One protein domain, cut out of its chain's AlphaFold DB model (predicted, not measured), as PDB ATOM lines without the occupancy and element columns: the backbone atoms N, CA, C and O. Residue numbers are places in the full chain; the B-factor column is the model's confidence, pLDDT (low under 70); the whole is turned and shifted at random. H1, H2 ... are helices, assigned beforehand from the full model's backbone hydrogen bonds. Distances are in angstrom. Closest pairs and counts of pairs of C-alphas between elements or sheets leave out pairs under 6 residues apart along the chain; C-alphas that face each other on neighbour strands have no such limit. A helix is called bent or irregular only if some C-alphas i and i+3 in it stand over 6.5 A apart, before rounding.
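This is residues 50 to 216 of the 326 residues of an uncharacterized protein of Candidatus Poribacteria bacterium (UniProt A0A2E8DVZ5). Two helical hairpins lie one over the other and cross at nearly right angles: H1 with H2 in one layer, H6 with H7 in the next, with short H8 and H9 near H7. A third hairpin, H3 with H4, forms an arm at one end of this body and makes much of the length, with short H5 between arm and body. The printed part has 167 residues with nine named helices, H1 to H9 in order, and no named strand: the class is all helix. It is compact, with a radius of gyration of the C-alphas of 16.6 A, and elongated, spanning 49 by 31 by 26 A.

The longest helix, H3, covers residues 112 to 131 and 28.9 A, starting at C-alpha 112, (-18.136, 2.503, 16.576). H4 is residues 135 to 150, 22.9 A, and H5 is residues 153 to 157. H6, residues 160 to 176, measures 24.3 A, and H7, residues 180 to 196, 24.9 A. H1, residues 62 to 75, begins at C-alpha 62, (-14.635, -12.854, 22.423), and spans 19.9 A. H2, residues 91 to 109, spans 24.2 A, with a kink of 31 degrees near residue 102. H2 and H7 are irregular: C-alphas 93 and 96 are 7.2 A apart, C-alphas 181 and 184 7.4 A. H8 is residues 200 to 203; H9, residues 207 to 214, ends at C-alpha 214, (-0.766, -19.621, 31.435).

H3 and H4 form a hairpin at a shallow tilt of 21 degrees, opposite ways, closest at the C-alphas of Glu 126 and Ser 138, 4.6 A. H4 is close to but not clearly touching H5, and apart from H6, but only just, at 8.3 A. H5 touches residues 102 to 107 of H2, closest at the C-alphas of Ser 107 and Leu 157, 6.8 A. H1 and H2 are a hairpin at a steep tilt of 42 degrees, closest at the C-alphas of Ser 68 and Leu 105, 7.3 A. H6 and H7 are a hairpin at a shallow tilt of 20 degrees, closest at the C-alphas of Ile 174 and Phe 186, 6.5 A. H2 touches H7 about perpendicular, at 86 degrees, with the C-alphas of Val 98 and Leu 189 closest, 6.4 A. H1 touches H6 about perpendicular, at 79 degrees, with the C-alphas of Leu 62 and Leu 173 closest, 6.4 A. H7 and H8 only just touch, only at the corner, with 3 pairs of C-alphas within 8 A, closest at Leu 194 and Leu 200, 4.9 A. H9 is close to but not clearly touching H7, closest at the C-alphas of Cys 187 and Tyr 214, 6.7 A. Every O i to N i+4 pair is within hydrogen-bond range in H1, H3, H4, H5, H6 and H9; in H2 it is 10 of 15, in H7 11 of 13, and H8 is too short for such a pair.

The two C-alphas farthest apart, those of Asn 78 and Met 131, are 51.8 A apart. The printed part has no cut; the link from H1 to H2, 15 residues, is long, and the other links are tight. Mean pLDDT of the printed part is 88.4, with residues 85 to 92, 178 to 179 and 216 under 70.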
ATOM      1  N   ALA A  50      -7.495   0.594  32.688       89.75
ATOM      2  CA  ALA A  50      -8.092  -0.716  32.411       89.75
ATOM      3  C   ALA A  50      -8.400  -1.524  33.690       89.75
ATOM      4  O   ALA A  50      -9.253  -2.405  33.673       89.75
ATOM      5  N   LYS A  51      -7.733  -1.213  34.814       88.12
ATOM      6  CA  LYS A  51      -7.983  -1.831  36.130       88.12
ATOM      7  C   LYS A  51      -9.155  -1.184  36.881       88.12
ATOM      8  O   LYS A  51      -9.596  -1.716  37.899       88.12
ATOM      9  N   GLU A  52      -9.651  -0.034  36.427       90.56
ATOM     10  CA  GLU A  52     -10.796   0.637  37.041       90.56
ATOM     11  C   GLU A  52     -12.098  -0.119  36.708       90.56
ATOM     12  O   GLU A  52     -12.252  -0.637  35.601       90.56
ATOM     13  N   PRO A  53     -13.062  -0.200  37.642       88.31
ATOM     14  CA  PRO A  53     -14.212  -1.104  37.550       88.31
ATOM     15  C   PRO A  53     -15.130  -0.856  36.348       88.31
ATOM     16  O   PRO A  53     -15.830  -1.775  35.925       88.31
ATOM     17  N   GLU A  54     -15.166   0.369  35.818       92.06
ATOM     18  CA  GLU A  54     -15.932   0.708  34.618       92.06
ATOM     19  C   GLU A  54     -15.323   0.105  33.348       92.06
ATOM     20  O   GLU A  54     -16.057  -0.275  32.443       92.06
ATOM     21  N   LEU A  55     -13.993   0.014  33.291       90.94
ATOM     22  CA  LEU A  55     -13.242  -0.457  32.126       90.94
ATOM     23  C   LEU A  55     -12.890  -1.940  32.235       90.94
ATOM     24  O   LEU A  55     -12.881  -2.626  31.224       90.94
ATOM     25  N   ALA A  56     -12.697  -2.462  33.448       85.81
ATOM     26  CA  ALA A  56     -12.386  -3.872  33.697       85.81
ATOM     27  C   ALA A  56     -13.483  -4.844  33.222       85.81
ATOM     28  O   ALA A  56     -13.244  -6.044  33.117       85.81
ATOM     29  N   LYS A  57     -14.697  -4.335  32.974       81.81
ATOM     30  CA  LYS A  57     -15.832  -5.097  32.431       81.81
ATOM     31  C   LYS A  57     -15.960  -4.997  30.912       81.81
ATOM     32  O   LYS A  57     -16.797  -5.693  30.349       81.81
ATOM     33  N   LEU A  58     -15.209  -4.103  30.270       91.06
ATOM     34  CA  LEU A  58     -15.202  -4.007  28.819       91.06
ATOM     35  C   LEU A  58     -14.292  -5.090  28.260       91.06
ATOM     36  O   LEU A  58     -13.129  -5.197  28.646       91.06
ATOM     37  N   ALA A  59     -14.828  -5.838  27.310       90.19
ATOM     38  CA  ALA A  59     -14.089  -6.786  26.509       90.19
ATOM     39  C   ALA A  59     -14.514  -6.607  25.054       90.19
ATOM     40  O   ALA A  59     -15.667  -6.266  24.770       90.19
ATOM     41  N   PHE A  60     -13.579  -6.832  24.140       94.50
ATOM     42  CA  PHE A  60     -13.922  -7.033  22.742       94.50
ATOM     43  C   PHE A  60     -14.778  -8.294  22.589       94.50
ATOM     44  O   PHE A  60     -14.838  -9.135  23.485       94.50
ATOM     45  N   ASN A  61     -15.442  -8.430  21.442       93.50
ATOM     46  CA  ASN A  61     -16.253  -9.605  21.144       93.50
ATOM     47  C   ASN A  61     -15.374 -10.873  21.133       93.50
ATOM     48  O   ASN A  61     -14.617 -11.094  20.185       93.50
ATOM     49  N   LEU A  62     -15.467 -11.671  22.205       92.06
ATOM     50  CA  LEU A  62     -14.635 -12.854  22.423       92.06
ATOM     51  C   LEU A  62     -14.925 -13.949  21.392       92.06
ATOM     52  O   LEU A  62     -13.981 -14.519  20.852       92.06
ATOM     53  N   ASP A  63     -16.198 -14.170  21.046       91.12
ATOM     54  CA  ASP A  63     -16.603 -15.162  20.042       91.12
ATOM     55  C   ASP A  63     -15.990 -14.833  18.677       91.12
ATOM     56  O   ASP A  63     -15.371 -15.677  18.030       91.12
ATOM     57  N   GLN A  64     -16.113 -13.571  18.249       93.31
ATOM     58  CA  GLN A  64     -15.535 -13.119  16.985       93.31
ATOM     59  C   GLN A  64     -14.005 -13.221  17.009       93.31
ATOM     60  O   GLN A  64     -13.413 -13.701  16.045       93.31
ATOM     61  N   MET A  65     -13.363 -12.813  18.109       94.75
ATOM     62  CA  MET A  65     -11.912 -12.932  18.274       94.75
ATOM     63  C   MET A  65     -11.458 -14.393  18.163       94.75
ATOM     64  O   MET A  65     -10.502 -14.679  17.444       94.75
ATOM     65  N   GLN A  66     -12.155 -15.319  18.822       93.44
ATOM     66  CA  GLN A  66     -11.830 -16.742  18.795       93.44
ATOM     67  C   GLN A  66     -11.954 -17.326  17.392       93.44
ATOM     68  O   GLN A  66     -11.000 -17.935  16.910       93.44
ATOM     69  N   VAL A  67     -13.101 -17.122  16.737       92.62
ATOM     70  CA  VAL A  67     -13.360 -17.635  15.384       92.62
ATOM     71  C   VAL A  67     -12.298 -17.116  14.417       92.62
ATOM     72  O   VAL A  67     -11.643 -17.903  13.741       92.62
ATOM     73  N   SER A  68     -12.040 -15.807  14.420       95.69
ATOM     74  CA  SER A  68     -11.072 -15.192  13.511       95.69
ATOM     75  C   SER A  68      -9.625 -15.627  13.753       95.69
ATOM     76  O   SER A  68      -8.852 -15.683  12.796       95.69
ATOM     77  N   LEU A  69      -9.235 -15.910  15.000       94.62
ATOM     78  CA  LEU A  69      -7.899 -16.423  15.315       94.62
ATOM     79  C   LEU A  69      -7.747 -17.892  14.924       94.62
ATOM     80  O   LEU A  69      -6.738 -18.253  14.322       94.62
ATOM     81  N   VAL A  70      -8.741 -18.728  15.227       93.06
ATOM     82  CA  VAL A  70      -8.737 -20.149  14.852       93.06
ATOM     83  C   VAL A  70      -8.701 -20.305  13.334       93.06
ATOM     84  O   VAL A  70      -7.842 -21.025  12.827       93.06
ATOM     85  N   ASP A  71      -9.548 -19.569  12.611       93.69
ATOM     86  CA  ASP A  71      -9.586 -19.591  11.147       93.69
ATOM     87  C   ASP A  71      -8.233 -19.198  10.540       93.69
ATOM     88  O   ASP A  71      -7.758 -19.835   9.596       93.69
ATOM     89  N   PHE A  72      -7.578 -18.171  11.094       94.62
ATOM     90  CA  PHE A  72      -6.251 -17.760  10.643       94.62
ATOM     91  C   PHE A  72      -5.206 -18.855  10.885       94.62
ATOM     92  O   PHE A  72      -4.405 -19.141   9.993       94.62
ATOM     93  N   ILE A  73      -5.209 -19.471  12.070       92.94
ATOM     94  CA  ILE A  73      -4.246 -20.518  12.434       92.94
ATOM     95  C   ILE A  73      -4.445 -21.766  11.570       92.94
ATOM     96  O   ILE A  73      -3.467 -22.320  11.076       92.94
ATOM     97  N   ASP A  74      -5.687 -22.182  11.321       91.69
ATOM     98  CA  ASP A  74      -5.973 -23.352  10.487       91.69
ATOM     99  C   ASP A  74      -5.584 -23.130   9.013       91.69
ATOM    100  O   ASP A  74      -5.149 -24.065   8.339       91.69
ATOM    101  N   GLN A  75      -5.665 -21.892   8.513       93.25
ATOM    102  CA  GLN A  75      -5.156 -21.526   7.183       93.25
ATOM    103  C   GLN A  75      -3.624 -21.410   7.139       93.25
ATOM    104  O   GLN A  75      -3.022 -21.547   6.073       93.25
ATOM    105  N   ASN A  76      -2.988 -21.176   8.288       90.88
ATOM    106  CA  ASN A  76      -1.552 -20.963   8.422       90.88
ATOM    107  C   ASN A  76      -0.963 -21.902   9.487       90.88
ATOM    108  O   ASN A  76      -0.423 -21.422  10.483       90.88
ATOM    109  N   PRO A  77      -0.980 -23.234   9.292       86.00
ATOM    110  CA  PRO A  77      -0.569 -24.196  10.323       86.00
ATOM    111  C   PRO A  77       0.880 -24.004  10.797       86.00
ATOM    112  O   PRO A  77       1.231 -24.403  11.901       86.00
ATOM    113  N   ASN A  78       1.716 -23.331  10.000       85.50
ATOM    114  CA  ASN A  78       3.071 -22.950  10.388       85.50
ATOM    115  C   ASN A  78       3.104 -22.031  11.619       85.50
ATOM    116  O   ASN A  78       4.091 -22.065  12.341       85.50
ATOM    117  N   CYS A  79       2.063 -21.231  11.878       85.19
ATOM    118  CA  CYS A  79       1.995 -20.368  13.062       85.19
ATOM    119  C   CYS A  79       1.514 -21.102  14.325       85.19
ATOM    120  O   CYS A  79       1.582 -20.538  15.414       85.19
ATOM    121  N   GLN A  80       1.052 -22.352  14.201       85.56
ATOM    122  CA  GLN A  80       0.583 -23.125  15.342       85.56
ATOM    123  C   GLN A  80       1.767 -23.577  16.204       85.56
ATOM    124  O   GLN A  80       2.681 -24.266  15.745       85.56
ATOM    125  N   LEU A  81       1.715 -23.219  17.483       82.44
ATOM    126  CA  LEU A  81       2.626 -23.714  18.503       82.44
ATOM    127  C   LEU A  81       2.067 -24.993  19.125       82.44
ATOM    128  O   LEU A  81       0.925 -25.021  19.586       82.44
ATOM    129  N   ASN A  82       2.902 -26.031  19.166       76.94
ATOM    130  CA  ASN A  82       2.596 -27.308  19.824       76.94
ATOM    131  C   ASN A  82       3.189 -27.399  21.238       76.94
ATOM    132  O   ASN A  82       2.900 -28.339  21.972       76.94
ATOM    133  N   GLU A  83       4.032 -26.440  21.609       74.62
ATOM    134  CA  GLU A  83       4.711 -26.382  22.895       74.62
ATOM    135  C   GLU A  83       4.812 -24.938  23.395       74.62
ATOM    136  O   GLU A  83       4.437 -23.988  22.705       74.62
ATOM    137  N   ARG A  84       5.276 -24.783  24.637       71.94
ATOM    138  CA  ARG A  84       5.396 -23.483  25.308       71.94
ATOM    139  C   ARG A  84       6.365 -22.579  24.550       71.94
ATOM    140  O   ARG A  84       7.430 -23.035  24.132       71.94
ATOM    141  N   ILE A  85       6.048 -21.285  24.475       67.81
ATOM    142  CA  ILE A  85       7.055 -20.288  24.100       67.81
ATOM    143  C   ILE A  85       8.194 -20.347  25.115       67.81
ATOM    144  O   ILE A  85       7.972 -20.287  26.323       67.81
ATOM    145  N   THR A  86       9.410 -20.448  24.598       59.59
ATOM    146  CA  THR A  86      10.645 -20.187  25.336       59.59
ATOM    147  C   THR A  86      11.292 -18.950  24.722       59.59
ATOM    148  O   THR A  86      11.069 -18.680  23.545       59.59
ATOM    149  N   ALA A  87      12.149 -18.237  25.458       52.31
ATOM    150  CA  ALA A  87      12.888 -17.069  24.948       52.31
ATOM    151  C   ALA A  87      13.728 -17.339  23.669       52.31
ATOM    152  O   ALA A  87      14.275 -16.416  23.071       52.31
ATOM    153  N   TYR A  88      13.842 -18.606  23.246       43.41
ATOM    154  CA  TYR A  88      14.542 -19.062  22.044       43.41
ATOM    155  C   TYR A  88      13.606 -19.581  20.931       43.41
ATOM    156  O   TYR A  88      14.089 -19.931  19.855       43.41
ATOM    157  N   CYS A  89      12.288 -19.633  21.160       48.72
ATOM    158  CA  CYS A  89      11.289 -20.107  20.200       48.72
ATOM    159  C   CYS A  89      10.487 -18.946  19.591       48.72
ATOM    160  O   CYS A  89       9.531 -18.449  20.172       48.72
ATOM    161  N   SER A  90      10.932 -18.582  18.386       56.34
ATOM    162  CA  SER A  90      10.143 -18.190  17.212       56.34
ATOM    163  C   SER A  90       9.188 -16.984  17.278       56.34
ATOM    164  O   SER A  90       8.045 -17.057  16.819       56.34
ATOM    165  N   THR A  91       9.740 -15.811  17.607       61.34
ATOM    166  CA  THR A  91       9.207 -14.502  17.162       61.34
ATOM    167  C   THR A  91       8.819 -14.514  15.672       61.34
ATOM    168  O   THR A  91       7.758 -14.027  15.281       61.34
ATOM    169  N   ASP A  92       9.633 -15.158  14.825       69.31
ATOM    170  CA  ASP A  92       9.367 -15.283  13.387       69.31
ATOM    171  C   ASP A  92       8.108 -16.108  13.067       69.31
ATOM    172  O   ASP A  92       7.395 -15.797  12.111       69.31
ATOM    173  N   GLN A  93       7.802 -17.143  13.855       82.50
ATOM    174  CA  GLN A  93       6.690 -18.062  13.583       82.50
ATOM    175  C   GLN A  93       5.333 -17.423  13.883       82.50
ATOM    176  O   GLN A  93       4.366 -17.665  13.158       82.50
ATOM    177  N   LEU A  94       5.268 -16.574  14.914       87.44
ATOM    178  CA  LEU A  94       4.061 -15.828  15.268       87.44
ATOM    179  C   LEU A  94       3.953 -14.467  14.580       87.44
ATOM    180  O   LEU A  94       2.880 -13.870  14.622       87.44
ATOM    181  N   SER A  95       5.001 -13.984  13.910       88.00
ATOM    182  CA  SER A  95       5.033 -12.658  13.271       88.00
ATOM    183  C   SER A  95       3.808 -12.362  12.392       88.00
ATOM    184  O   SER A  95       3.219 -11.279  12.471       88.00
ATOM    185  N   GLY A  96       3.370 -13.345  11.597       90.06
ATOM    186  CA  GLY A  96       2.174 -13.234  10.761       90.06
ATOM    187  C   GLY A  96       0.887 -13.109  11.578       90.06
ATOM    188  O   GLY A  96       0.039 -12.285  11.249       90.06
ATOM    189  N   LEU A  97       0.767 -13.870  12.670       93.50
ATOM    190  CA  LEU A  97      -0.388 -13.828  13.569       93.50
ATOM    191  C   LEU A  97      -0.432 -12.525  14.382       93.50
ATOM    192  O   LEU A  97      -1.498 -11.937  14.530       93.50
ATOM    193  N   VAL A  98       0.719 -12.039  14.857       92.56
ATOM    194  CA  VAL A  98       0.857 -10.744  15.547       92.56
ATOM    195  C   VAL A  98       0.453  -9.596  14.623       92.56
ATOM    196  O   VAL A  98      -0.301  -8.705  15.023       92.56
ATOM    197  N   THR A  99       0.912  -9.637  13.368       92.94
ATOM    198  CA  THR A  99       0.531  -8.643  12.359       92.94
ATOM    199  C   THR A  99      -0.975  -8.697  12.127       92.94
ATOM    200  O   THR A  99      -1.651  -7.701  12.350       92.94
ATOM    201  N   TYR A 100      -1.522  -9.875  11.814       95.69
ATOM    202  CA  TYR A 100      -2.959 -10.058  11.608       95.69
ATOM    203  C   TYR A 100      -3.802  -9.573  12.797       95.69
ATOM    204  O   TYR A 100      -4.808  -8.890  12.601       95.69
ATOM    205  N   PHE A 101      -3.383  -9.874  14.031       95.69
ATOM    206  CA  PHE A 101      -4.085  -9.427  15.231       95.69
ATOM    207  C   PHE A 101      -4.152  -7.898  15.306       95.69
ATOM    208  O   PHE A 101      -5.223  -7.335  15.522       95.69
ATOM    209  N   THR A 102      -3.014  -7.227  15.126       91.12
ATOM    210  CA  THR A 102      -2.895  -5.775  15.325       91.12
ATOM    211  C   THR A 102      -3.475  -4.960  14.168       91.12
ATOM    212  O   THR A 102      -4.075  -3.915  14.415       91.12
ATOM    213  N   THR A 103      -3.354  -5.427  12.920       88.81
ATOM    214  CA  THR A 103      -3.792  -4.667  11.738       88.81
ATOM    215  C   THR A 103      -5.207  -4.991  11.291       88.81
ATOM    216  O   THR A 103      -5.977  -4.078  10.988       88.81
ATOM    217  N   ASP A 104      -5.563  -6.272  11.237       94.38
ATOM    218  CA  ASP A 104      -6.799  -6.725  10.601       94.38
ATOM    219  C   ASP A 104      -7.871  -7.033  11.639       94.38
ATOM    220  O   ASP A 104      -8.952  -6.442  11.613       94.38
ATOM    221  N   LEU A 105      -7.569  -7.922  12.587       95.88
ATOM    222  CA  LEU A 105      -8.549  -8.375  13.568       95.88
ATOM    223  C   LEU A 105      -8.965  -7.247  14.513       95.88
ATOM    224  O   LEU A 105     -10.158  -7.013  14.698       95.88
ATOM    225  N   LEU A 106      -8.009  -6.506  15.080       94.44
ATOM    226  CA  LEU A 106      -8.327  -5.403  15.988       94.44
ATOM    227  C   LEU A 106      -9.155  -4.316  15.294       94.44
ATOM    228  O   LEU A 106     -10.086  -3.786  15.893       94.44
ATOM    229  N   SER A 107      -8.879  -4.037  14.018       94.31
ATOM    230  CA  SER A 107      -9.673  -3.112  13.203       94.31
ATOM    231  C   SER A 107     -11.118  -3.586  13.035       94.31
ATOM    232  O   SER A 107     -12.052  -2.803  13.203       94.31
ATOM    233  N   GLN A 108     -11.333  -4.881  12.797       94.56
ATOM    234  CA  GLN A 108     -12.679  -5.457  12.706       94.56
ATOM    235  C   GLN A 108     -13.429  -5.434  14.043       94.56
ATOM    236  O   GLN A 108     -14.643  -5.234  14.066       94.56
ATOM    237  N   LEU A 109     -12.720  -5.648  15.153       95.12
ATOM    238  CA  LEU A 109     -13.299  -5.676  16.496       95.12
ATOM    239  C   LEU A 109     -13.561  -4.268  17.060       95.12
ATOM    240  O   LEU A 109     -14.476  -4.084  17.867       95.12
ATOM    241  N   LEU A 110     -12.785  -3.266  16.639       95.00
ATOM    242  CA  LEU A 110     -12.910  -1.871  17.063       95.00
ATOM    243  C   LEU A 110     -14.054  -1.166  16.325       95.00
ATOM    244  O   LEU A 110     -13.841  -0.314  15.468       95.00
ATOM    245  N   THR A 111     -15.282  -1.540  16.666       94.38
ATOM    246  CA  THR A 111     -16.504  -0.949  16.109       94.38
ATOM    247  C   THR A 111     -16.830   0.409  16.738       94.38
ATOM    248  O   THR A 111     -16.450   0.681  17.881       94.38
ATOM    249  N   ASP A 112     -17.614   1.234  16.038       93.88
ATOM    250  CA  ASP A 112     -18.136   2.503  16.576       93.88
ATOM    251  C   ASP A 112     -18.892   2.295  17.899       93.88
ATOM    252  O   ASP A 112     -18.749   3.074  18.842       93.88
ATOM    253  N   GLU A 113     -19.649   1.198  18.009       94.75
ATOM    254  CA  GLU A 113     -20.361   0.850  19.238       94.75
ATOM    255  C   GLU A 113     -19.393   0.599  20.402       94.75
ATOM    256  O   GLU A 113     -19.626   1.078  21.517       94.75
ATOM    257  N   PHE A 114     -18.296  -0.120  20.156       95.12
ATOM    258  CA  PHE A 114     -17.291  -0.381  21.181       95.12
ATOM    259  C   PHE A 114     -16.536   0.895  21.578       95.12
ATOM    260  O   PHE A 114     -16.321   1.141  22.768       95.12
ATOM    261  N   ILE A 115     -16.212   1.765  20.615       95.50
ATOM    262  CA  ILE A 115     -15.627   3.088  20.887       95.50
ATOM    263  C   ILE A 115     -16.564   3.906  21.789       95.50
ATOM    264  O   ILE A 115     -16.132   4.446  22.815       95.50
ATOM    265  N   ASP A 116     -17.864   3.928  21.492       95.12
ATOM    266  CA  ASP A 116     -18.869   4.598  22.322       95.12
ATOM    267  C   ASP A 116     -18.960   4.009  23.737       95.12
ATOM    268  O   ASP A 116     -19.225   4.736  24.704       95.12
ATOM    269  N   GLN A 117     -18.774   2.696  23.895       96.06
ATOM    270  CA  GLN A 117     -18.716   2.047  25.208       96.06
ATOM    271  C   GLN A 117     -17.465   2.463  25.990       96.06
ATOM    272  O   GLN A 117     -17.576   2.781  27.182       96.06
ATOM    273  N   ILE A 118     -16.300   2.547  25.339       96.25
ATOM    274  CA  ILE A 118     -15.061   3.045  25.955       96.25
ATOM    275  C   ILE A 118     -15.246   4.493  26.420       96.25
ATOM    276  O   ILE A 118     -14.985   4.809  27.583       96.25
ATOM    277  N   VAL A 119     -15.764   5.376  25.560       96.00
ATOM    278  CA  VAL A 119     -15.984   6.800  25.878       96.00
ATOM    279  C   VAL A 119     -16.952   6.969  27.053       96.00
ATOM    280  O   VAL A 119     -16.696   7.765  27.967       96.00
ATOM    281  N   ARG A 120     -18.053   6.204  27.074       96.31
ATOM    282  CA  ARG A 120     -19.014   6.199  28.191       96.31
ATOM    283  C   ARG A 120     -18.375   5.715  29.492       96.31
ATOM    284  O   ARG A 120     -18.557   6.357  30.529       96.31
ATOM    285  N   SER A 121     -17.592   4.644  29.432       95.94
ATOM    286  CA  SER A 121     -16.920   4.062  30.599       95.94
ATOM    287  C   SER A 121     -15.845   4.990  31.157       95.94
ATOM    288  O   SER A 121     -15.785   5.203  32.366       95.94
ATOM    289  N   LEU A 122     -15.073   5.654  30.291       95.81
ATOM    290  CA  LEU A 122     -14.107   6.674  30.700       95.81
ATOM    291  C   LEU A 122     -14.782   7.879  31.354       95.81
ATOM    292  O   LEU A 122     -14.264   8.405  32.333       95.81
ATOM    293  N   LYS A 123     -15.959   8.302  30.877       95.56
ATOM    294  CA  LYS A 123     -16.720   9.398  31.503       95.56
ATOM    295  C   LYS A 123     -17.209   9.027  32.907       95.56
ATOM    296  O   LYS A 123     -17.153   9.853  33.825       95.56
ATOM    297  N   ALA A 124     -17.694   7.800  33.079       94.44
ATOM    298  CA  ALA A 124     -18.102   7.283  34.383       94.44
ATOM    299  C   ALA A 124     -16.897   7.171  35.335       94.44
ATOM    300  O   ALA A 124     -16.953   7.687  36.455       94.44
ATOM    301  N   CYS A 125     -15.785   6.618  34.844       94.12
ATOM    302  CA  CYS A 125     -14.514   6.511  35.556       94.12
ATOM    303  C   CYS A 125     -13.984   7.889  35.989       94.12
ATOM    304  O   CYS A 125     -13.714   8.105  37.169       94.12
ATOM    305  N   GLU A 126     -13.941   8.867  35.076       93.88
ATOM    306  CA  GLU A 126     -13.579  10.265  35.352       93.88
ATOM    307  C   GLU A 126     -14.421  10.832  36.506       93.88
ATOM    308  O   GLU A 126     -13.885  11.369  37.477       93.88
ATOM    309  N   THR A 127     -15.745  10.674  36.429       91.94
ATOM    310  CA  THR A 127     -16.679  11.198  37.435       91.94
ATOM    311  C   THR A 127     -16.424  10.573  38.807       91.94
ATOM    312  O   THR A 127     -16.319  11.295  39.801       91.94
ATOM    313  N   ARG A 128     -16.268   9.245  38.881       95.44
ATOM    314  CA  ARG A 128     -15.968   8.553  40.140       95.44
ATOM    315  C   ARG A 128     -14.609   8.961  40.701       95.44
ATOM    316  O   ARG A 128     -14.519   9.267  41.889       95.44
ATOM    317  N   LEU A 129     -13.564   9.003  39.879       90.25
ATOM    318  CA  LEU A 129     -12.216   9.366  40.321       90.25
ATOM    319  C   LEU A 129     -12.166  10.793  40.886       90.25
ATOM    320  O   LEU A 129     -11.499  11.008  41.901       90.25
ATOM    321  N   LYS A 130     -12.933  11.739  40.319       90.44
ATOM    322  CA  LYS A 130     -13.126  13.080  40.907       90.44
ATOM    323  C   LYS A 130     -13.761  13.010  42.289       90.44
ATOM    324  O   LYS A 130     -13.246  13.623  43.220       90.44
ATOM    325  N   MET A 131     -14.848  12.249  42.437       87.00
ATOM    326  CA  MET A 131     -15.564  12.123  43.714       87.00
ATOM    327  C   MET A 131     -14.706  11.500  44.822       87.00
ATOM    328  O   MET A 131     -14.825  11.893  45.978       87.00
ATOM    329  N   VAL A 132     -13.818  10.561  44.480       90.00
ATOM    330  CA  VAL A 132     -12.930   9.870  45.437       90.00
ATOM    331  C   VAL A 132     -11.594  10.619  45.634       90.00
ATOM    332  O   VAL A 132     -10.696  10.142  46.322       90.00
ATOM    333  N   GLY A 133     -11.431  11.810  45.045       85.56
ATOM    334  CA  GLY A 133     -10.245  12.653  45.236       85.56
ATOM    335  C   GLY A 133      -8.986  12.183  44.492       85.56
ATOM    336  O   GLY A 133      -7.887  12.650  44.787       85.56
ATOM    337  N   ARG A 134      -9.112  11.292  43.499       89.06
ATOM    338  CA  ARG A 134      -8.002  10.825  42.648       89.06
ATOM    339  C   ARG A 134      -7.815  11.745  41.438       89.06
ATOM    340  O   ARG A 134      -8.048  11.351  40.297       89.06
ATOM    341  N   ALA A 135      -7.389  12.983  41.696       85.31
ATOM    342  CA  ALA A 135      -7.317  14.044  40.686       85.31
ATOM    343  C   ALA A 135      -6.469  13.671  39.453       85.31
ATOM    344  O   ALA A 135      -6.939  13.832  38.332       85.31
ATOM    345  N   LYS A 136      -5.269  13.103  39.653       86.81
ATOM    346  CA  LYS A 136      -4.374  12.701  38.550       86.81
ATOM    347  C   LYS A 136      -5.011  11.650  37.636       86.81
ATOM    348  O   LYS A 136      -5.059  11.830  36.429       86.81
ATOM    349  N   SER A 137      -5.561  10.578  38.207       87.94
ATOM    350  CA  SER A 137      -6.222   9.521  37.427       87.94
ATOM    351  C   SER A 137      -7.481  10.030  36.723       87.94
ATOM    352  O   SER A 137      -7.775   9.616  35.608       87.94
ATOM    353  N   SER A 138      -8.218  10.956  37.348       90.62
ATOM    354  CA  SER A 138      -9.342  11.613  36.683       90.62
ATOM    355  C   SER A 138      -8.901  12.442  35.478       90.62
ATOM    356  O   SER A 138      -9.646  12.503  34.503       90.62
ATOM    357  N   GLU A 139      -7.766  13.128  35.558       89.62
ATOM    358  CA  GLU A 139      -7.229  13.906  34.444       89.62
ATOM    359  C   GLU A 139      -6.820  12.986  33.292       89.62
ATOM    360  O   GLU A 139      -7.237  13.214  32.160       89.62
ATOM    361  N   VAL A 140      -6.135  11.878  33.598       91.94
ATOM    362  CA  VAL A 140      -5.816  10.828  32.616       91.94
ATOM    363  C   VAL A 140      -7.091  10.303  31.946       91.94
ATOM    364  O   VAL A 140      -7.140  10.208  30.723       91.94
ATOM    365  N   ALA A 141      -8.158  10.028  32.708       91.62
ATOM    366  CA  ALA A 141      -9.437   9.574  32.154       91.62
ATOM    367  C   ALA A 141     -10.097  10.622  31.241       91.62
ATOM    368  O   ALA A 141     -10.607  10.275  30.176       91.62
ATOM    369  N   LEU A 142     -10.055  11.904  31.621       91.75
ATOM    370  CA  LEU A 142     -10.575  13.009  30.811       91.75
ATOM    371  C   LEU A 142      -9.813  13.147  29.487       91.75
ATOM    372  O   LEU A 142     -10.435  13.276  28.429       91.75
ATOM    373  N   VAL A 143      -8.482  13.139  29.547       90.31
ATOM    374  CA  VAL A 143      -7.610  13.316  28.379       90.31
ATOM    375  C   VAL A 143      -7.758  12.132  27.439       90.31
ATOM    376  O   VAL A 143      -8.073  12.330  26.269       90.31
ATOM    377  N   THR A 144      -7.683  10.911  27.971       92.75
ATOM    378  CA  THR A 144      -7.897   9.674  27.205       92.75
ATOM    379  C   THR A 144      -9.259   9.678  26.515       92.75
ATOM    380  O   THR A 144      -9.348   9.447  25.314       92.75
ATOM    381  N   ARG A 145     -10.335  10.018  27.240       94.06
ATOM    382  CA  ARG A 145     -11.684  10.119  26.663       94.06
ATOM    383  C   ARG A 145     -11.734  11.113  25.510       94.06
ATOM    384  O   ARG A 145     -12.367  10.838  24.494       94.06
ATOM    385  N   SER A 146     -11.113  12.272  25.696       90.25
ATOM    386  CA  SER A 146     -11.124  13.352  24.710       90.25
ATOM    387  C   SER A 146     -10.360  12.956  23.452       90.25
ATOM    388  O   SER A 146     -10.885  13.163  22.366       90.25
ATOM    389  N   LEU A 147      -9.187  12.333  23.602       90.38
ATOM    390  CA  LEU A 147      -8.396  11.806  22.491       90.38
ATOM    391  C   LEU A 147      -9.169  10.732  21.728       90.38
ATOM    392  O   LEU A 147      -9.332  10.851  20.520       90.38
ATOM    393  N   ILE A 148      -9.747   9.752  22.428       92.31
ATOM    394  CA  ILE A 148     -10.521   8.692  21.773       92.31
ATOM    395  C   ILE A 148     -11.714   9.256  20.992       92.31
ATOM    396  O   ILE A 148     -12.014   8.784  19.904       92.31
ATOM    397  N   SER A 149     -12.362  10.300  21.514       89.56
ATOM    398  CA  SER A 149     -13.538  10.906  20.873       89.56
ATOM    399  C   SER A 149     -13.224  11.684  19.587       89.56
ATOM    400  O   SER A 149     -14.149  11.997  18.842       89.56
ATOM    401  N   ILE A 150     -11.963  12.073  19.361       89.44
ATOM    402  CA  ILE A 150     -11.552  12.879  18.196       89.44
ATOM    403  C   ILE A 150     -10.641  12.120  17.225       89.44
ATOM    404  O   ILE A 150     -10.423  12.601  16.113       89.44
ATOM    405  N   SER A 151     -10.086  10.985  17.648       90.00
ATOM    406  CA  SER A 151      -9.232  10.133  16.825       90.00
ATOM    407  C   SER A 151     -10.043   9.370  15.785       90.00
ATOM    408  O   SER A 151     -11.192   8.999  16.015       90.00
ATOM    409  N   ASP A 152      -9.420   9.098  14.640       89.69
ATOM    410  CA  ASP A 152      -9.950   8.126  13.694       89.69
ATOM    411  C   ASP A 152      -9.659   6.694  14.170       89.69
ATOM    412  O   ASP A 152      -8.791   6.446  15.010       89.69
ATOM    413  N   GLN A 153     -10.391   5.727  13.616       86.44
ATOM    414  CA  GLN A 153     -10.253   4.317  13.987       86.44
ATOM    415  C   GLN A 153      -8.815   3.813  13.802       86.44
ATOM    416  O   GLN A 153      -8.330   3.030  14.612       86.44
ATOM    417  N   LYS A 154      -8.106   4.306  12.777       89.19
ATOM    418  CA  LYS A 154      -6.722   3.920  12.501       89.19
ATOM    419  C   LYS A 154      -5.771   4.356  13.617       89.19
ATOM    420  O   LYS A 154      -4.972   3.541  14.055       89.19
ATOM    421  N   ALA A 155      -5.867   5.597  14.097       88.56
ATOM    422  CA  ALA A 155      -5.046   6.066  15.214       88.56
ATOM    423  C   ALA A 155      -5.380   5.356  16.535       88.56
ATOM    424  O   ALA A 155      -4.535   5.272  17.424       88.56
ATOM    425  N   LEU A 156      -6.606   4.845  16.681       92.00
ATOM    426  CA  LEU A 156      -7.018   4.105  17.872       92.00
ATOM    427  C   LEU A 156      -6.416   2.700  17.968       92.00
ATOM    428  O   LEU A 156      -6.302   2.197  19.085       92.00
ATOM    429  N   LEU A 157      -6.007   2.087  16.852       90.94
ATOM    430  CA  LEU A 157      -5.373   0.760  16.861       90.94
ATOM    431  C   LEU A 157      -4.070   0.753  17.665       90.94
ATOM    432  O   LEU A 157      -3.800  -0.211  18.372       90.94
ATOM    433  N   ASP A 158      -3.330   1.859  17.631       89.69
ATOM    434  CA  ASP A 158      -2.069   2.022  18.358       89.69
ATOM    435  C   ASP A 158      -2.263   2.655  19.750       89.69
ATOM    436  O   ASP A 158      -1.301   2.904  20.479       89.69
ATOM    437  N   HIS A 159      -3.505   2.959  20.149       92.50
ATOM    438  CA  HIS A 159      -3.756   3.637  21.416       92.50
ATOM    439  C   HIS A 159      -3.506   2.677  22.601       92.50
ATOM    440  O   HIS A 159      -4.186   1.650  22.701       92.50
ATOM    441  N   PRO A 160      -2.651   3.021  23.590       92.88
ATOM    442  CA  PRO A 160      -2.253   2.095  24.657       92.88
ATOM    443  C   PRO A 160      -3.414   1.492  25.454       92.88
ATOM    444  O   PRO A 160      -3.419   0.295  25.728       92.88
ATOM    445  N   LEU A 161      -4.438   2.283  25.802       94.81
ATOM    446  CA  LEU A 161      -5.640   1.742  26.450       94.81
ATOM    447  C   LEU A 161      -6.404   0.741  25.562       94.81
ATOM    448  O   LEU A 161      -6.903  -0.250  26.081       94.81
ATOM    449  N   VAL A 162      -6.505   0.980  24.250       95.38
ATOM    450  CA  VAL A 162      -7.236   0.096  23.325       95.38
ATOM    451  C   VAL A 162      -6.501  -1.234  23.199       95.38
ATOM    452  O   VAL A 162      -7.110  -2.284  23.400       95.38
ATOM    453  N   LEU A 163      -5.182  -1.189  22.994       94.69
ATOM    454  CA  LEU A 163      -4.320  -2.373  23.014       94.69
ATOM    455  C   LEU A 163      -4.433  -3.121  24.342       94.69
ATOM    456  O   LEU A 163      -4.626  -4.335  24.366       94.69
ATOM    457  N   ARG A 164      -4.415  -2.396  25.465       95.12
ATOM    458  CA  ARG A 164      -4.569  -3.007  26.785       95.12
ATOM    459  C   ARG A 164      -5.901  -3.742  26.932       95.12
ATOM    460  O   ARG A 164      -5.911  -4.843  27.475       95.12
ATOM    461  N   LEU A 165      -7.006  -3.162  26.462       95.69
ATOM    462  CA  LEU A 165      -8.318  -3.816  26.471       95.69
ATOM    463  C   LEU A 165      -8.351  -5.038  25.540       95.69
ATOM    464  O   LEU A 165      -8.938  -6.059  25.899       95.69
ATOM    465  N   ALA A 166      -7.678  -4.976  24.388       96.44
ATOM    466  CA  ALA A 166      -7.544  -6.111  23.477       96.44
ATOM    467  C   ALA A 166      -6.786  -7.271  24.136       96.44
ATOM    468  O   ALA A 166      -7.239  -8.410  24.085       96.44
ATOM    469  N   PHE A 167      -5.690  -6.980  24.840       95.50
ATOM    470  CA  PHE A 167      -4.902  -7.991  25.550       95.50
ATOM    471  C   PHE A 167      -5.649  -8.572  26.750       95.50
ATOM    472  O   PHE A 167      -5.536  -9.762  27.017       95.50
ATOM    473  N   VAL A 168      -6.453  -7.768  27.455       94.38
ATOM    474  CA  VAL A 168      -7.361  -8.269  28.504       94.38
ATOM    475  C   VAL A 168      -8.431  -9.191  27.916       94.38
ATOM    476  O   VAL A 168      -8.743 -10.213  28.517       94.38
ATOM    477  N   SER A 169      -8.957  -8.869  26.736       95.00
ATOM    478  CA  SER A 169      -9.938  -9.721  26.050       95.00
ATOM    479  C   SER A 169      -9.301 -11.043  25.605       95.00
ATOM    480  O   SER A 169      -9.872 -12.107  25.817       95.00
ATOM    481  N   LEU A 170      -8.074 -10.996  25.074       95.44
ATOM    482  CA  LEU A 170      -7.309 -12.193  24.723       95.44
ATOM    483  C   LEU A 170      -6.947 -13.031  25.963       95.44
ATOM    484  O   LEU A 170      -7.020 -14.253  25.911       95.44
ATOM    485  N   ASP A 171      -6.608 -12.395  27.089       93.44
ATOM    486  CA  ASP A 171      -6.395 -13.070  28.378       93.44
ATOM    487  C   ASP A 171      -7.649 -13.825  28.833       93.44
ATOM    488  O   ASP A 171      -7.561 -15.003  29.169       93.44
ATOM    489  N   GLN A 172      -8.816 -13.179  28.795       91.12
ATOM    490  CA  GLN A 172     -10.092 -13.830  29.110       91.12
ATOM    491  C   GLN A 172     -10.336 -15.032  28.197       91.12
ATOM    492  O   GLN A 172     -10.598 -16.128  28.688       91.12
ATOM    493  N   LEU A 173     -10.135 -14.854  26.891       91.62
ATOM    494  CA  LEU A 173     -10.301 -15.919  25.910       91.62
ATOM    495  C   LEU A 173      -9.368 -17.113  26.171       91.62
ATOM    496  O   LEU A 173      -9.799 -18.255  26.073       91.62
ATOM    497  N   ILE A 174      -8.106 -16.873  26.543       90.62
ATOM    498  CA  ILE A 174      -7.145 -17.931  26.907       90.62
ATOM    499  C   ILE A 174      -7.594 -18.703  28.150       90.62
ATOM    500  O   ILE A 174      -7.398 -19.917  28.228       90.62
ATOM    501  N   LEU A 175      -8.165 -18.010  29.134       85.50
ATOM    502  CA  LEU A 175      -8.631 -18.631  30.373       85.50
ATOM    503  C   LEU A 175      -9.927 -19.435  30.177       85.50
ATOM    504  O   LEU A 175     -10.161 -20.373  30.935       85.50
ATOM    505  N   GLU A 176     -10.731 -19.087  29.170       83.88
ATOM    506  CA  GLU A 176     -11.987 -19.761  28.799       83.88
ATOM    507  C   GLU A 176     -11.808 -20.804  27.677       83.88
ATOM    508  O   GLU A 176     -12.742 -21.527  27.334       83.88
ATOM    509  N   LEU A 177     -10.608 -20.905  27.100       77.31
ATOM    510  CA  LEU A 177     -10.299 -21.799  25.987       77.31
ATOM    511  C   LEU A 177     -10.287 -23.271  26.426       77.31
ATOM    512  O   LEU A 177      -9.339 -23.743  27.055       77.31
ATOM    513  N   ASP A 178     -11.309 -24.012  25.996       64.19
ATOM    514  CA  ASP A 178     -11.414 -25.461  26.213       64.19
ATOM    515  C   ASP A 178     -10.484 -26.280  25.302       64.19
ATOM    516  O   ASP A 178     -10.078 -27.391  25.642       64.19
ATOM    517  N   ASN A 179     -10.141 -25.754  24.121       68.62
ATOM    518  CA  ASN A 179      -9.373 -26.496  23.125       68.62
ATOM    519  C   ASN A 179      -7.861 -26.315  23.319       68.62
ATOM    520  O   ASN A 179      -7.282 -25.292  22.939       68.62
ATOM    521  N   GLU A 180      -7.203 -27.355  23.833       72.44
ATOM    522  CA  GLU A 180      -5.754 -27.360  24.043       72.44
ATOM    523  C   GLU A 180      -4.945 -27.169  22.754       72.44
ATOM    524  O   GLU A 180      -3.854 -26.601  22.812       72.44
ATOM    525  N   LYS A 181      -5.497 -27.545  21.586       80.88
ATOM    526  CA  LYS A 181      -4.826 -27.426  20.276       80.88
ATOM    527  C   LYS A 181      -4.303 -26.010  20.018       80.88
ATOM    528  O   LYS A 181      -3.219 -25.853  19.460       80.88
ATOM    529  N   TYR A 182      -5.068 -24.990  20.408       86.38
ATOM    530  CA  TYR A 182      -4.740 -23.586  20.134       86.38
ATOM    531  C   TYR A 182      -4.174 -22.850  21.349       86.38
ATOM    532  O   TYR A 182      -3.635 -21.752  21.196       86.38
ATOM    533  N   ARG A 183      -4.238 -23.450  22.545       85.75
ATOM    534  CA  ARG A 183      -3.862 -22.806  23.809       85.75
ATOM    535  C   ARG A 183      -2.442 -22.244  23.768       85.75
ATOM    536  O   ARG A 183      -2.255 -21.064  24.044       85.75
ATOM    537  N   PHE A 184      -1.451 -23.046  23.373       86.44
ATOM    538  CA  PHE A 184      -0.059 -22.580  23.293       86.44
ATOM    539  C   PHE A 184       0.122 -21.433  22.300       86.44
ATOM    540  O   PHE A 184       0.862 -20.494  22.581       86.44
ATOM    541  N   THR A 185      -0.602 -21.467  21.182       90.44
ATOM    542  CA  THR A 185      -0.531 -20.421  20.154       90.44
ATOM    543  C   THR A 185      -1.128 -19.109  20.662       90.44
ATOM    544  O   THR A 185      -0.532 -18.055  20.469       90.44
ATOM    545  N   PHE A 186      -2.262 -19.155  21.368       92.38
ATOM    546  CA  PHE A 186      -2.906 -17.960  21.921       92.38
ATOM    547  C   PHE A 186      -2.093 -17.363  23.071       92.38
ATOM    548  O   PHE A 186      -1.887 -16.151  23.111       92.38
ATOM    549  N   CYS A 187      -1.584 -18.204  23.978       90.94
ATOM    550  CA  CYS A 187      -0.648 -17.766  25.015       90.94
ATOM    551  C   CYS A 187       0.590 -17.118  24.391       90.94
ATOM    552  O   CYS A 187       1.027 -16.062  24.838       90.94
ATOM    553  N   GLY A 188       1.126 -17.731  23.335       90.31
ATOM    554  CA  GLY A 188       2.275 -17.200  22.627       90.31
ATOM    555  C   GLY A 188       2.005 -15.848  21.972       90.31
ATOM    556  O   GLY A 188       2.783 -14.914  22.140       90.31
ATOM    557  N   LEU A 189       0.852 -15.709  21.313       92.94
ATOM    558  CA  LEU A 189       0.392 -14.443  20.751       92.94
ATOM    559  C   LEU A 189       0.291 -13.352  21.825       92.94
ATOM    560  O   LEU A 189       0.795 -12.251  21.622       92.94
ATOM    561  N   LEU A 190      -0.335 -13.647  22.970       94.38
ATOM    562  CA  LEU A 190      -0.452 -12.681  24.062       94.38
ATOM    563  C   LEU A 190       0.927 -12.258  24.586       94.38
ATOM    564  O   LEU A 190       1.134 -11.074  24.836       94.38
ATOM    565  N   PHE A 191       1.863 -13.197  24.734       91.56
ATOM    566  CA  PHE A 191       3.224 -12.899  25.178       91.56
ATOM    567  C   PHE A 191       3.932 -11.924  24.226       91.56
ATOM    568  O   PHE A 191       4.374 -10.861  24.661       91.56
ATOM    569  N   GLU A 192       3.949 -12.231  22.926       90.38
ATOM    570  CA  GLU A 192       4.561 -11.386  21.890       90.38
ATOM    571  C   GLU A 192       3.937  -9.985  21.842       90.38
ATOM    572  O   GLU A 192       4.637  -8.975  21.761       90.38
ATOM    573  N   LEU A 193       2.608  -9.900  21.950       92.44
ATOM    574  CA  LEU A 193       1.896  -8.624  21.982       92.44
ATOM    575  C   LEU A 193       2.254  -7.789  23.220       92.44
ATOM    576  O   LEU A 193       2.401  -6.569  23.115       92.44
ATOM    577  N   LEU A 194       2.400  -8.423  24.387       91.25
ATOM    578  CA  LEU A 194       2.784  -7.743  25.623       91.25
ATOM    579  C   LEU A 194       4.235  -7.255  25.584       91.25
ATOM    580  O   LEU A 194       4.488  -6.130  26.020       91.25
ATOM    581  N   GLU A 195       5.156  -8.057  25.053       88.06
ATOM    582  CA  GLU A 195       6.566  -7.691  24.870       88.06
ATOM    583  C   GLU A 195       6.722  -6.539  23.873       88.06
ATOM    584  O   GLU A 195       7.289  -5.495  24.209       88.06
ATOM    585  N   ALA A 196       6.121  -6.658  22.683       88.50
ATOM    586  CA  ALA A 196       6.197  -5.638  21.636       88.50
ATOM    587  C   ALA A 196       5.681  -4.262  22.096       88.50
ATOM    588  O   ALA A 196       6.152  -3.228  21.622       88.50
ATOM    589  N   ASN A 197       4.741  -4.246  23.047       89.62
ATOM    590  CA  ASN A 197       4.133  -3.030  23.585       89.62
ATOM    591  C   ASN A 197       4.651  -2.637  24.978       89.62
ATOM    592  O   ASN A 197       4.106  -1.714  25.583       89.62
ATOM    593  N   GLN A 198       5.686  -3.309  25.498       90.00
ATOM    594  CA  GLN A 198       6.271  -3.052  26.825       90.00
ATOM    595  C   GLN A 198       5.236  -3.108  27.968       90.00
ATOM    596  O   GLN A 198       5.322  -2.370  28.948       90.00
ATOM    597  N   MET A 199       4.235  -3.987  27.851       91.44
ATOM    598  CA  MET A 199       3.130  -4.113  28.807       91.44
ATOM    599  C   MET A 199       3.229  -5.344  29.713       91.44
ATOM    600  O   MET A 199       2.403  -5.467  30.621       91.44
ATOM    601  N   LEU A 200       4.206  -6.241  29.509       88.81
ATOM    602  CA  LEU A 200       4.328  -7.496  30.268       88.81
ATOM    603  C   LEU A 200       4.347  -7.251  31.787       88.81
ATOM    604  O   LEU A 200       3.558  -7.850  32.527       88.81
ATOM    605  N   ALA A 201       5.176  -6.305  32.240       87.81
ATOM    606  CA  ALA A 201       5.354  -6.014  33.660       87.81
ATOM    607  C   ALA A 201       4.069  -5.530  34.348       87.81
ATOM    608  O   ALA A 201       3.696  -6.014  35.415       87.81
ATOM    609  N   ASP A 202       3.325  -4.632  33.704       86.50
ATOM    610  CA  ASP A 202       2.070  -4.110  34.252       86.50
ATOM    611  C   ASP A 202       0.880  -5.074  34.078       86.50
ATOM    612  O   ASP A 202      -0.185  -4.883  34.694       86.50
ATOM    613  N   PHE A 203       1.016  -6.076  33.200       90.31
ATOM    614  CA  PHE A 203       0.001  -7.094  32.917       90.31
ATOM    615  C   PHE A 203       0.089  -8.298  33.850       90.31
ATOM    616  O   PHE A 203      -0.886  -8.586  34.545       90.31
ATOM    617  N   VAL A 204       1.236  -8.970  33.882       87.81
ATOM    618  CA  VAL A 204       1.458 -10.190  34.676       87.81
ATOM    619  C   VAL A 204       2.646 -10.096  35.635       87.81
ATOM    620  O   VAL A 204       2.708 -10.898  36.560       87.81
ATOM    621  N   GLY A 205       3.539  -9.115  35.475       88.75
ATOM    622  CA  GLY A 205       4.701  -8.902  36.348       88.75
ATOM    623  C   GLY A 205       6.029  -9.201  35.659       88.75
ATOM    624  O   GLY A 205       6.832  -8.297  35.452       88.75
ATOM    625  N   ASP A 206       6.262 -10.455  35.298       86.94
ATOM    626  CA  ASP A 206       7.453 -10.898  34.572       86.94
ATOM    627  C   ASP A 206       7.161 -12.173  33.761       86.94
ATOM    628  O   ASP A 206       6.046 -12.709  33.787       86.94
ATOM    629  N   GLU A 207       8.161 -12.652  33.020       85.69
ATOM    630  CA  GLU A 207       8.063 -13.879  32.220       85.69
ATOM    631  C   GLU A 207       7.705 -15.095  33.092       85.69
ATOM    632  O   GLU A 207       6.862 -15.907  32.715       85.69
ATOM    633  N   GLN A 208       8.260 -15.195  34.305       85.50
ATOM    634  CA  GLN A 208       7.983 -16.309  35.221       85.50
ATOM    635  C   GLN A 208       6.529 -16.306  35.707       85.50
ATOM    636  O   GLN A 208       5.897 -17.363  35.833       85.50
ATOM    637  N   ALA A 209       5.972 -15.127  35.975       86.81
ATOM    638  CA  ALA A 209       4.576 -14.951  36.329       86.81
ATOM    639  C   ALA A 209       3.658 -15.254  35.138       86.81
ATOM    640  O   ALA A 209       2.610 -15.876  35.334       86.81
ATOM    641  N   PHE A 210       4.066 -14.894  33.913       89.06
ATOM    642  CA  PHE A 210       3.364 -15.286  32.689       89.06
ATOM    643  C   PHE A 210       3.290 -16.812  32.573       89.06
ATOM    644  O   PHE A 210       2.199 -17.380  32.492       89.06
ATOM    645  N   GLU A 211       4.432 -17.499  32.650       84.19
ATOM    646  CA  GLU A 211       4.484 -18.962  32.584       84.19
ATOM    647  C   GLU A 211       3.640 -19.613  33.682       84.19
ATOM    648  O   GLU A 211       2.883 -20.554  33.431       84.19
ATOM    649  N   SER A 212       3.725 -19.074  34.900       83.94
ATOM    650  CA  SER A 212       2.948 -19.554  36.038       83.94
ATOM    651  C   SER A 212       1.443 -19.412  35.815       83.94
ATOM    652  O   SER A 212       0.683 -20.312  36.171       83.94
ATOM    653  N   LYS A 213       1.012 -18.307  35.194       86.06
ATOM    654  CA  LYS A 213      -0.397 -18.034  34.906       86.06
ATOM    655  C   LYS A 213      -0.924 -18.866  33.738       86.06
ATOM    656  O   LYS A 213      -2.031 -19.362  33.833       86.06
ATOM    657  N   TYR A 214      -0.180 -19.048  32.655       85.25
ATOM    658  CA  TYR A 214      -0.766 -19.621  31.435       85.25
ATOM    659  C   TYR A 214      -0.365 -21.069  31.164       85.25
ATOM    660  O   TYR A 214      -1.185 -21.855  30.678       85.25
ATOM    661  N   TYR A 215       0.866 -21.448  31.512       78.00
ATOM    662  CA  TYR A 215       1.411 -22.772  31.208       78.00
ATOM    663  C   TYR A 215       1.434 -23.710  32.414       78.00
ATOM    664  O   TYR A 215       1.308 -24.921  32.244       78.00
ATOM    665  N   ASN A 216       1.592 -23.171  33.626       69.88
ATOM    666  CA  ASN A 216       1.620 -23.969  34.857       69.88
ATOM    667  C   ASN A 216       0.260 -24.025  35.564       69.88
ATOM    668  O   ASN A 216       0.102 -24.775  36.531       69.88
TER     669      ASN A 216